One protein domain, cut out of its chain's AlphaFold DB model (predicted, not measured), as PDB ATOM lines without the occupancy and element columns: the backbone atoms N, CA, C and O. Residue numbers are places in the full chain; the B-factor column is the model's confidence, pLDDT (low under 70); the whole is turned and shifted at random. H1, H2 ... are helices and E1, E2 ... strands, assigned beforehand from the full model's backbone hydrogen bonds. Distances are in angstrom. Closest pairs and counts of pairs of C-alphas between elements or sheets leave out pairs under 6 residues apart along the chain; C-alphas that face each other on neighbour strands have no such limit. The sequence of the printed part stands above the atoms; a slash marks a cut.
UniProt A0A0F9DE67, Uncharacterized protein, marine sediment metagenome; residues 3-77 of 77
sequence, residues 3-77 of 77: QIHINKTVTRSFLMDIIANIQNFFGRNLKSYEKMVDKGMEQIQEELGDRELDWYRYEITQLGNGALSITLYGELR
ATOM      1  N   GLN A   3     232.925  97.507 124.898       90.06
ATOM      2  CA  GLN A   3     233.648  96.252 125.083       90.06
ATOM      3  C   GLN A   3     234.494  96.297 126.358       90.06
ATOM      4  O   GLN A   3     235.056  97.343 126.701       90.06
ATOM      5  N   ILE A   4     234.588  95.159 127.044       92.38
ATOM      6  CA  ILE A   4     235.472  94.968 128.190       92.38
ATOM      7  C   ILE A   4     236.455  93.832 127.920       92.38
ATOM      8  O   ILE A   4     236.117  92.804 127.327       92.38
ATOM      9  N   HIS A   5     237.687  94.047 128.370       92.81
ATOM     10  CA  HIS A   5     238.771  93.084 128.308       92.81
ATOM     11  C   HIS A   5     239.546  93.150 129.617       92.81
ATOM     12  O   HIS A   5     240.108  94.195 129.938       92.81
ATOM     13  N   ILE A   6     239.534  92.064 130.389       92.94
ATOM     14  CA  ILE A   6     240.289  91.963 131.645       92.94
ATOM     15  C   ILE A   6     241.172  90.728 131.556       92.94
ATOM     16  O   ILE A   6     240.670  89.624 131.364       92.94
ATOM     17  N   ASN A   7     242.484  90.898 131.715       94.44
ATOM     18  CA  ASN A   7     243.437  89.794 131.763       94.44
ATOM     19  C   ASN A   7     244.078  89.703 133.149       94.44
ATOM     20  O   ASN A   7     244.564  90.698 133.687       94.44
ATOM     21  N   LYS A   8     244.115  88.492 133.705       93.81
ATOM     22  CA  LYS A   8     244.826  88.173 134.941       93.81
ATOM     23  C   LYS A   8     245.762  87.005 134.713       93.81
ATOM     24  O   LYS A   8     245.378  85.983 134.154       93.81
ATOM     25  N   THR A   9     246.994  87.151 135.184       92.06
ATOM     26  CA  THR A   9     247.987  86.077 135.156       92.06
ATOM     27  C   THR A   9     248.261  85.609 136.574       92.06
ATOM     28  O   THR A   9     248.638  86.398 137.436       92.06
ATOM     29  N   VAL A  10     248.078  84.314 136.803       90.00
ATOM     30  CA  VAL A  10     248.259  83.657 138.096       90.00
ATOM     31  C   VAL A  10     249.376  82.631 137.970       90.00
ATOM     32  O   VAL A  10     249.439  81.872 137.002       90.00
ATOM     33  N   THR A  11     250.272  82.583 138.951       88.44
ATOM     34  CA  THR A  11     251.396  81.640 138.979       88.44
ATOM     35  C   THR A  11     251.274  80.693 140.166       88.44
ATOM     36  O   THR A  11     250.713  81.043 141.206       88.44
ATOM     37  N   ARG A  12     251.812  79.473 140.032       78.50
ATOM     38  CA  ARG A  12     251.854  78.516 141.149       78.50
ATOM     39  C   ARG A  12     252.579  79.066 142.376       78.50
ATOM     40  O   ARG A  12     252.129  78.796 143.482       78.50
ATOM     41  N   SER A  13     253.659  79.825 142.194       72.75
ATOM     42  CA  SER A  13     254.437  80.406 143.297       72.75
ATOM     43  C   SER A  13     253.579  81.344 144.147       72.75
ATOM     44  O   SER A  13     253.474  81.153 145.352       72.75
ATOM     45  N   PHE A  14     252.858  82.260 143.494       68.00
ATOM     46  CA  PHE A  14     251.943  83.191 144.157       68.00
ATOM     47  C   PHE A  14     250.816  82.467 144.911       68.00
ATOM     48  O   PHE A  14     250.406  82.874 145.996       68.00
ATOM     49  N   LEU A  15     250.331  81.348 144.369       67.38
ATOM     50  CA  LEU A  15     249.351  80.522 145.068       67.38
ATOM     51  C   LEU A  15     249.914  79.761 146.242       67.38
ATOM     52  O   LEU A  15     249.187  79.595 147.207       67.38
ATOM     53  N   MET A  16     251.147  79.268 146.178       66.56
ATOM     54  CA  MET A  16     251.747  78.590 147.323       66.56
ATOM     55  C   MET A  16     251.852  79.543 148.514       66.56
ATOM     56  O   MET A  16     251.508  79.140 149.620       66.56
ATOM     57  N   ASP A  17     252.190  80.813 148.278       61.81
ATOM     58  CA  ASP A  17     252.245  81.840 149.326       61.81
ATOM     59  C   ASP A  17     250.863  82.103 149.954       61.81
ATOM     60  O   ASP A  17     250.720  82.229 151.170       61.81
ATOM     61  N   ILE A  18     249.807  82.124 149.138       64.06
ATOM     62  CA  ILE A  18     248.426  82.318 149.609       64.06
ATOM     63  C   ILE A  18     247.880  81.055 150.288       64.06
ATOM     64  O   ILE A  18     247.248  81.127 151.340       64.06
ATOM     65  N   ILE A  19     248.122  79.882 149.705       59.00
ATOM     66  CA  ILE A  19     247.675  78.589 150.226       59.00
ATOM     67  C   ILE A  19     248.375  78.289 151.546       59.00
ATOM     68  O   ILE A  19     247.711  77.778 152.436       59.00
ATOM     69  N   ALA A  20     249.652  78.639 151.714       59.47
ATOM     70  CA  ALA A  20     250.333  78.522 153.000       59.47
ATOM     71  C   ALA A  20     249.604  79.317 154.099       59.47
ATOM     72  O   ALA A  20     249.480  78.841 155.226       59.47
ATOM     73  N   ASN A  21     249.030  80.476 153.760       59.50
ATOM     74  CA  ASN A  21     248.220  81.266 154.688       59.50
ATOM     75  C   ASN A  21     246.802  80.688 154.892       59.50
ATOM     76  O   ASN A  21     246.287  80.721 156.007       59.50
ATOM     77  N   ILE A  22     246.175  80.117 153.854       57.62
ATOM     78  CA  ILE A  22     244.786  79.605 153.895       57.62
ATOM     79  C   ILE A  22     244.676  78.156 154.405       57.62
ATOM     80  O   ILE A  22     243.672  77.807 155.022       57.62
ATOM     81  N   GLN A  23     245.674  77.292 154.194       52.91
ATOM     82  CA  GLN A  23     245.669  75.900 154.679       52.91
ATOM     83  C   GLN A  23     245.619  75.812 156.203       52.91
ATOM     84  O   GLN A  23     245.055  74.855 156.728       52.91
ATOM     85  N   ASN A  24     246.120  76.833 156.903       55.12
ATOM     86  CA  ASN A  24     245.962  76.955 158.351       55.12
ATOM     87  C   ASN A  24     244.496  77.175 158.776       55.12
ATOM     88  O   ASN A  24     244.178  77.014 159.949       55.12
ATOM     89  N   PHE A  25     243.604  77.533 157.845       54.91
ATOM     90  CA  PHE A  25     242.238  77.972 158.134       54.91
ATOM     91  C   PHE A  25     241.147  77.093 157.487       54.91
ATOM     92  O   PHE A  25     240.120  76.838 158.110       54.91
ATOM     93  N   PHE A  26     241.359  76.557 156.278       50.34
ATOM     94  CA  PHE A  26     240.370  75.725 155.578       50.34
ATOM     95  C   PHE A  26     241.018  74.485 154.947       50.34
ATOM     96  O   PHE A  26     241.597  74.545 153.862       50.34
ATOM     97  N   GLY A  27     240.888  73.334 155.613       51.53
ATOM     98  CA  GLY A  27     241.440  72.030 155.211       51.53
ATOM     99  C   GLY A  27     240.836  71.396 153.944       51.53
ATOM    100  O   GLY A  27     240.454  70.229 153.967       51.53
ATOM    101  N   ARG A  28     240.727  72.129 152.827       54.34
ATOM    102  CA  ARG A  28     240.243  71.609 151.535       54.34
ATOM    103  C   ARG A  28     241.387  71.358 150.544       54.34
ATOM    104  O   ARG A  28     242.075  72.275 150.086       54.34
ATOM    105  N   ASN A  29     241.531  70.093 150.152       54.34
ATOM    106  CA  ASN A  29     242.445  69.608 149.113       54.34
ATOM    107  C   ASN A  29     241.896  69.876 147.697       54.34
ATOM    108  O   ASN A  29     241.565  68.943 146.971       54.34
ATOM    109  N   LEU A  30     241.785  71.142 147.288       59.12
ATOM    110  CA  LEU A  30     241.593  71.474 145.867       59.12
ATOM    111  C   LEU A  30     242.909  71.288 145.099       59.12
ATOM    112  O   LEU A  30     243.988  71.577 145.640       59.12
ATOM    113  N   LYS A  31     242.842  70.832 143.840       74.31
ATOM    114  CA  LYS A  31     244.040  70.681 143.002       74.31
ATOM    115  C   LYS A  31     244.625  72.066 142.717       74.31
ATOM    116  O   LYS A  31     243.897  73.029 142.504       74.31
ATOM    117  N   SER A  32     245.955  72.177 142.685       73.06
ATOM    118  CA  SER A  32     246.658  73.461 142.493       73.06
ATOM    119  C   SER A  32     246.180  74.241 141.257       73.06
ATOM    120  O   SER A  32     246.104  75.460 141.317       73.06
ATOM    121  N   TYR A  33     245.806  73.548 140.177       79.88
ATOM    122  CA  TYR A  33     245.256  74.161 138.965       79.88
ATOM    123  C   TYR A  33     243.867  74.784 139.174       79.88
ATOM    124  O   TYR A  33     243.642  75.909 138.752       79.88
ATOM    125  N   GLU A  34     242.954  74.087 139.852       80.75
ATOM    126  CA  GLU A  34     241.608  74.607 140.143       80.75
ATOM    127  C   GLU A  34     241.715  75.886 140.976       80.75
ATOM    128  O   GLU A  34     241.140  76.905 140.621       80.75
ATOM    129  N   LYS A  35     242.602  75.886 141.980       83.19
ATOM    130  CA  LYS A  35     242.893  77.082 142.781       83.19
ATOM    131  C   LYS A  35     243.448  78.250 141.950       83.19
ATOM    132  O   LYS A  35     243.171  79.401 142.272       83.19
ATOM    133  N   MET A  36     244.235  77.975 140.902       86.62
ATOM    134  CA  MET A  36     244.705  79.009 139.963       86.62
ATOM    135  C   MET A  36     243.562  79.641 139.196       86.62
ATOM    136  O   MET A  36     243.525  80.863 139.059       86.62
ATOM    137  N   VAL A  37     242.659  78.802 138.697       87.19
ATOM    138  CA  VAL A  37     241.497  79.252 137.941       87.19
ATOM    139  C   VAL A  37     240.583  80.078 138.839       87.19
ATOM    140  O   VAL A  37     240.318  81.232 138.515       87.19
ATOM    141  N   ASP A  38     240.208  79.544 140.002       88.19
ATOM    142  CA  ASP A  38     239.337  80.223 140.964       88.19
ATOM    143  C   ASP A  38     239.900  81.592 141.355       88.19
ATOM    144  O   ASP A  38     239.187  82.593 141.306       88.19
ATOM    145  N   LYS A  39     241.204  81.671 141.662       88.19
ATOM    146  CA  LYS A  39     241.821  82.943 142.058       88.19
ATOM    147  C   LYS A  39     241.845  83.962 140.924       88.19
ATOM    148  O   LYS A  39     241.614  85.147 141.158       88.19
ATOM    149  N   GLY A  40     242.153  83.529 139.704       90.69
ATOM    150  CA  GLY A  40     242.145  84.431 138.555       90.69
ATOM    151  C   GLY A  40     240.734  84.931 138.242       90.69
ATOM    152  O   GLY A  40     240.569  86.102 137.916       90.69
ATOM    153  N   MET A  41     239.713  84.085 138.406       90.75
ATOM    154  CA  MET A  41     238.315  84.488 138.252       90.75
ATOM    155  C   MET A  41     237.870  85.457 139.352       90.75
ATOM    156  O   MET A  41     237.238  86.456 139.029       90.75
ATOM    157  N   GLU A  42     238.251  85.222 140.611       92.19
ATOM    158  CA  GLU A  42     237.987  86.142 141.729       92.19
ATOM    159  C   GLU A  42     238.592  87.529 141.457       92.19
ATOM    160  O   GLU A  42     237.889  88.529 141.530       92.19
ATOM    161  N   GLN A  43     239.857  87.603 141.026       92.00
ATOM    162  CA  GLN A  43     240.500  88.877 140.671       92.00
ATOM    163  C   GLN A  43     239.819  89.594 139.500       92.00
ATOM    164  O   GLN A  43     239.805  90.823 139.443       92.00
ATOM    165  N   ILE A  44     239.298  88.839 138.530       93.50
ATOM    166  CA  ILE A  44     238.523  89.413 137.428       93.50
ATOM    167  C   ILE A  44     237.191  89.959 137.948       93.50
ATOM    168  O   ILE A  44     236.787  91.035 137.522       93.50
ATOM    169  N   GLN A  45     236.516  89.248 138.852       91.06
ATOM    170  CA  GLN A  45     235.259  89.704 139.450       91.06
ATOM    171  C   GLN A  45     235.459  90.949 140.318       91.06
ATOM    172  O   GLN A  45     234.690  91.896 140.191       91.06
ATOM    173  N   GLU A  46     236.519  90.993 141.127       93.88
ATOM    174  CA  GLU A  46     236.900  92.177 141.904       93.88
ATOM    175  C   GLU A  46     237.125  93.403 141.001       93.88
ATOM    176  O   GLU A  46     236.712  94.510 141.341       93.88
ATOM    177  N   GLU A  47     237.748  93.220 139.831       93.44
ATOM    178  CA  GLU A  47     237.962  94.305 138.866       93.44
ATOM    179  C   GLU A  47     236.696  94.674 138.076       93.44
ATOM    180  O   GLU A  47     236.487  95.845 137.741       93.44
ATOM    181  N   LEU A  48     235.845  93.691 137.773       92.62
ATOM    182  CA  LEU A  48     234.559  93.916 137.122       92.62
ATOM    183  C   LEU A  48     233.619  94.722 138.033       92.62
ATOM    184  O   LEU A  48     232.907  95.603 137.543       92.62
ATOM    185  N   GLY A  49     233.665  94.465 139.344       92.56
ATOM    186  CA  GLY A  49     232.789  95.077 140.340       92.56
ATOM    187  C   GLY A  49     231.318  94.760 140.064       92.56
ATOM    188  O   GLY A  49     230.984  93.655 139.643       92.56
ATOM    189  N   ASP A  50     230.447  95.756 140.228       92.31
ATOM    190  CA  ASP A  50     228.993  95.624 140.021       92.31
ATOM    191  C   ASP A  50     228.556  95.799 138.553       92.31
ATOM    192  O   ASP A  50     227.384  96.036 138.257       92.31
ATOM    193  N   ARG A  51     229.497  95.762 137.602       90.56
ATOM    194  CA  ARG A  51     229.185  95.961 136.184       90.56
ATOM    195  C   ARG A  51     228.501  94.724 135.611       90.56
ATOM    196  O   ARG A  51     229.085  93.643 135.585       90.56
ATOM    197  N   GLU A  52     227.305  94.910 135.066       90.31
ATOM    198  CA  GLU A  52     226.603  93.856 134.341       90.31
ATOM    199  C   GLU A  52     227.112  93.731 132.901       90.31
ATOM    200  O   GLU A  52     227.395  94.722 132.219       90.31
ATOM    201  N   LEU A  53     227.231  92.486 132.441       91.00
ATOM    202  CA  LEU A  53     227.649  92.148 131.086       91.00
ATOM    203  C   LEU A  53     226.479  91.511 130.339       91.00
ATOM    204  O   LEU A  53     225.889  90.552 130.835       91.00
ATOM    205  N   ASP A  54     226.183  92.005 129.138       92.50
ATOM    206  CA  ASP A  54     225.168  91.420 128.248       92.50
ATOM    207  C   ASP A  54     225.613  90.052 127.720       92.50
ATOM    208  O   ASP A  54     224.830  89.106 127.624       92.50
ATOM    209  N   TRP A  55     226.901  89.933 127.402       93.06
ATOM    210  CA  TRP A  55     227.552  88.667 127.102       93.06
ATOM    211  C   TRP A  55     228.981  88.684 127.631       93.06
ATOM    212  O   TRP A  55     229.628  89.734 127.716       93.06
ATOM    213  N   TYR A  56     229.491  87.502 127.964       93.50
ATOM    214  CA  TYR A  56     230.876  87.345 128.376       93.50
ATOM    215  C   TYR A  56     231.435  85.967 128.023       93.50
ATOM    216  O   TYR A  56     230.704  84.988 127.861       93.50
ATOM    217  N   ARG A  57     232.760  85.891 127.909       93.81
ATOM    218  CA  ARG A  57     233.521  84.665 127.683       93.81
ATOM    219  C   ARG A  57     234.819  84.712 128.473       93.81
ATOM    220  O   ARG A  57     235.582  85.668 128.360       93.81
ATOM    221  N   TYR A  58     235.094  83.627 129.187       92.88
ATOM    222  CA  TYR A  58     236.406  83.377 129.764       92.88
ATOM    223  C   TYR A  58     237.270  82.570 128.797       92.88
ATOM    224  O   TYR A  58     236.826  81.579 128.213       92.88
ATOM    225  N   GLU A  59     238.520  82.982 128.650       94.06
ATOM    226  CA  GLU A  59     239.567  82.227 127.980       94.06
ATOM    227  C   GLU A  59     240.680  81.936 128.978       94.06
ATOM    228  O   GLU A  59     241.216  82.848 129.606       94.06
ATOM    229  N   ILE A  60     241.001  80.655 129.136       91.69
ATOM    230  CA  ILE A  60     242.027  80.188 130.062       91.69
ATOM    231  C   ILE A  60     243.162  79.590 129.243       91.69
ATOM    232  O   ILE A  60     242.992  78.560 128.591       91.69
ATOM    233  N   THR A  61     244.332  80.207 129.335       91.94
ATOM    234  CA  THR A  61     245.530  79.786 128.615       91.94
ATOM    235  C   THR A  61     246.587  79.362 129.619       91.94
ATOM    236  O   THR A  61     247.024  80.149 130.460       91.94
ATOM    237  N   GLN A  62     247.010  78.100 129.544       87.56
ATOM    238  CA  GLN A  62     248.169  77.644 130.304       87.56
ATOM    239  C   GLN A  62     249.426  78.269 129.708       87.56
ATOM    240  O   GLN A  62     249.697  78.145 128.515       87.56
ATOM    241  N   LEU A  63     250.184  78.946 130.558       88.31
ATOM    242  CA  LEU A  63     251.481  79.497 130.215       88.31
ATOM    243  C   LEU A  63     252.577  78.525 130.666       88.31
ATOM    244  O   LEU A  63     252.354  77.602 131.457       88.31
ATOM    245  N   GLY A  64     253.797  78.744 130.176       85.12
ATOM    246  CA  GLY A  64     254.966  78.003 130.645       85.12
ATOM    247  C   GLY A  64     255.193  78.158 132.155       85.12
ATOM    248  O   GLY A  64     254.698  79.088 132.791       85.12
ATOM    249  N   ASN A  65     255.979  77.246 132.734       83.06
ATOM    250  CA  ASN A  65     256.437  77.305 134.131       83.06
ATOM    251  C   ASN A  65     255.319  77.288 135.193       83.06
ATOM    252  O   ASN A  65     255.490  77.808 136.294       83.06
ATOM    253  N   GLY A  66     254.170  76.674 134.892       82.44
ATOM    254  CA  GLY A  66     253.068  76.570 135.853       82.44
ATOM    255  C   GLY A  66     252.374  77.907 136.117       82.44
ATOM    256  O   GLY A  66     251.897  78.144 137.228       82.44
ATOM    257  N   ALA A  67     252.343  78.778 135.112       88.44
ATOM    258  CA  ALA A  67     251.531  79.983 135.091       88.44
ATOM    259  C   ALA A  67     250.261  79.769 134.254       88.44
ATOM    260  O   ALA A  67     250.176  78.871 133.417       88.44
ATOM    261  N   LEU A  68     249.251  80.590 134.502       91.12
ATOM    262  CA  LEU A  68     247.956  80.532 133.844       91.12
ATOM    263  C   LEU A  68     247.471  81.956 133.609       91.12
ATOM    264  O   LEU A  68     247.503  82.778 134.520       91.12
ATOM    265  N   SER A  69     247.033  82.242 132.391       93.12
ATOM    266  CA  SER A  69     246.382  83.498 132.043       93.12
ATOM    267  C   SER A  69     244.885  83.255 131.909       93.12
ATOM    268  O   SER A  69     244.476  82.317 131.227       93.12
ATOM    269  N   ILE A  70     244.078  84.081 132.566       94.31
ATOM    270  CA  ILE A  70     242.624  84.105 132.421       94.31
ATOM    271  C   ILE A  70     242.248  85.445 131.830       94.31
ATOM    272  O   ILE A  70     242.631  86.494 132.348       94.31
ATOM    273  N   THR A  71     241.481  85.399 130.754       94.88
ATOM    274  CA  THR A  71     241.000  86.586 130.068       94.88
ATOM    275  C   THR A  71     239.485  86.580 130.037       94.88
ATOM    276  O   THR A  71     238.883  85.608 129.593       94.88
ATOM    277  N   LEU A  72     238.875  87.667 130.492       95.44
ATOM    278  CA  LEU A  72     237.460  87.952 130.323       95.44
ATOM    279  C   LEU A  72     237.281  88.873 129.123       95.44
ATOM    280  O   LEU A  72     237.801  89.988 129.104       95.44
ATOM    281  N   TYR A  73     236.509  88.401 128.154       95.06
ATOM    282  CA  TYR A  73     235.961  89.197 127.068       95.06
ATOM    283  C   TYR A  73     234.481  89.404 127.329       95.06
ATOM    284  O   TYR A  73     233.804  88.473 127.765       95.06
ATOM    285  N   GLY A  74     233.959  90.579 127.021       94.38
ATOM    286  CA  GLY A  74     232.528  90.790 127.104       94.38
ATOM    287  C   GLY A  74     232.104  92.163 126.646       94.38
ATOM    288  O   GLY A  74     232.901  92.970 126.153       94.38
ATOM    289  N   GLU A  75     230.835  92.429 126.875       93.94
ATOM    290  CA  GLU A  75     230.228  93.711 126.596       93.94
ATOM    291  C   GLU A  75     229.387  94.172 127.771       93.94
ATOM    292  O   GLU A  75     228.584  93.412 128.306       93.94
ATOM    293  N   LEU A  76     229.604  95.425 128.165       90.00
ATOM    294  CA  LEU A  76     228.846  96.070 129.224       90.00
ATOM    295  C   LEU A  76     227.430  96.381 128.748       90.00
ATOM    296  O   LEU A  76     227.260  96.930 127.653       90.00
ATOM    297  N   ARG A  77     226.475  96.061 129.618       84.94
ATOM    298  CA  ARG A  77     225.066  96.415 129.480       84.94
ATOM    299  C   ARG A  77     224.820  97.901 129.745       84.94
ATOM    300  O   ARG A  77     225.561  98.493 130.566       84.94
TER     301      ARG A  77
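AT A GLANCE: This is residues 3 to 77 of the 77 residues of an uncharacterized protein of marine sediment metagenome (UniProt A0A0F9DE67). What is the main picture? A twisted sheet of three long antiparallel strands, in the order E1, E3, E2, has the long helix H2 packed slantwise on one face and its other face bare, which makes two layers. At one end H1 turns off about perpendicular to H2, and residues 20 to 31, of which 20 to 23 belong to H1, stick out. What is it made of, and how large is it? The printed part has 75 residues, with two named helices and three named strands in the order E1, H1, H2, E2, E3, and its class is mixed, helices and strands. It is flat, spanning 40 by 28 by 15 A, and only just loose, close to compact, with a radius of gyration of the C-alphas of 13.7 A.

IN THESE COORDINATES: Where are the strands? E1, residues 3 to 11, begins at C-alpha 3 (233.648, 96.252, 125.083) and is 26.9 A long. E3, residues 67 to 76, is 28.4 A long and ends at C-alpha 76 (228.846, 96.070, 129.224); E2, residues 53 to 63, is 27.0 A long. Where are the helices? H2, residues 32 to 48, begins at C-alpha 32 (246.658, 73.461, 142.493) and is 24.4 A long; H1, residues 12 to 23, is 15.1 A long.

HOW THE PARTS SIT: How do the strands pair? E1 and E3 are antiparallel at 164 degrees, with N 8 and O 70 at 2.8 A. E2 and E3 are a hairpin, antiparallel at 166 degrees, with N 59 and O 71 at 2.8 A. How is H2 placed? It is on the sheet at a height of 8.2 A, over E1 and E3, slantwise to the strands at 35 degrees to E1 on the local plane; its closest C-alphas to E1 are those of Gly 40 and Lys 8, 5.9 A apart. E1, H1 and H2, E2 form a split strand-helix-strand unit, two strands running the same way with E3 between them, and its crossover is right-handed. And H1? It touches H2 with residues 12 to 15 alone, the closest C-alphas being those of Leu 15 and Met 36, 7.1 A apart, and it is apart from E2. Every O i to N i+4 pair is within hydrogen-bond range in H2, and 7 of 8 are in H1.

THE WHOLE: How far does it reach? The two C-alphas farthest apart, those of Asn 24 and Arg 77, are 40.6 A apart. Are there cuts or long links? The printed part has no cut and no long link; the link from H1 to H2 is short, and the others are tight. Where is confidence low? Residues 14 to 30 are under 70, while the mean pLDDT of the printed part is 82.5.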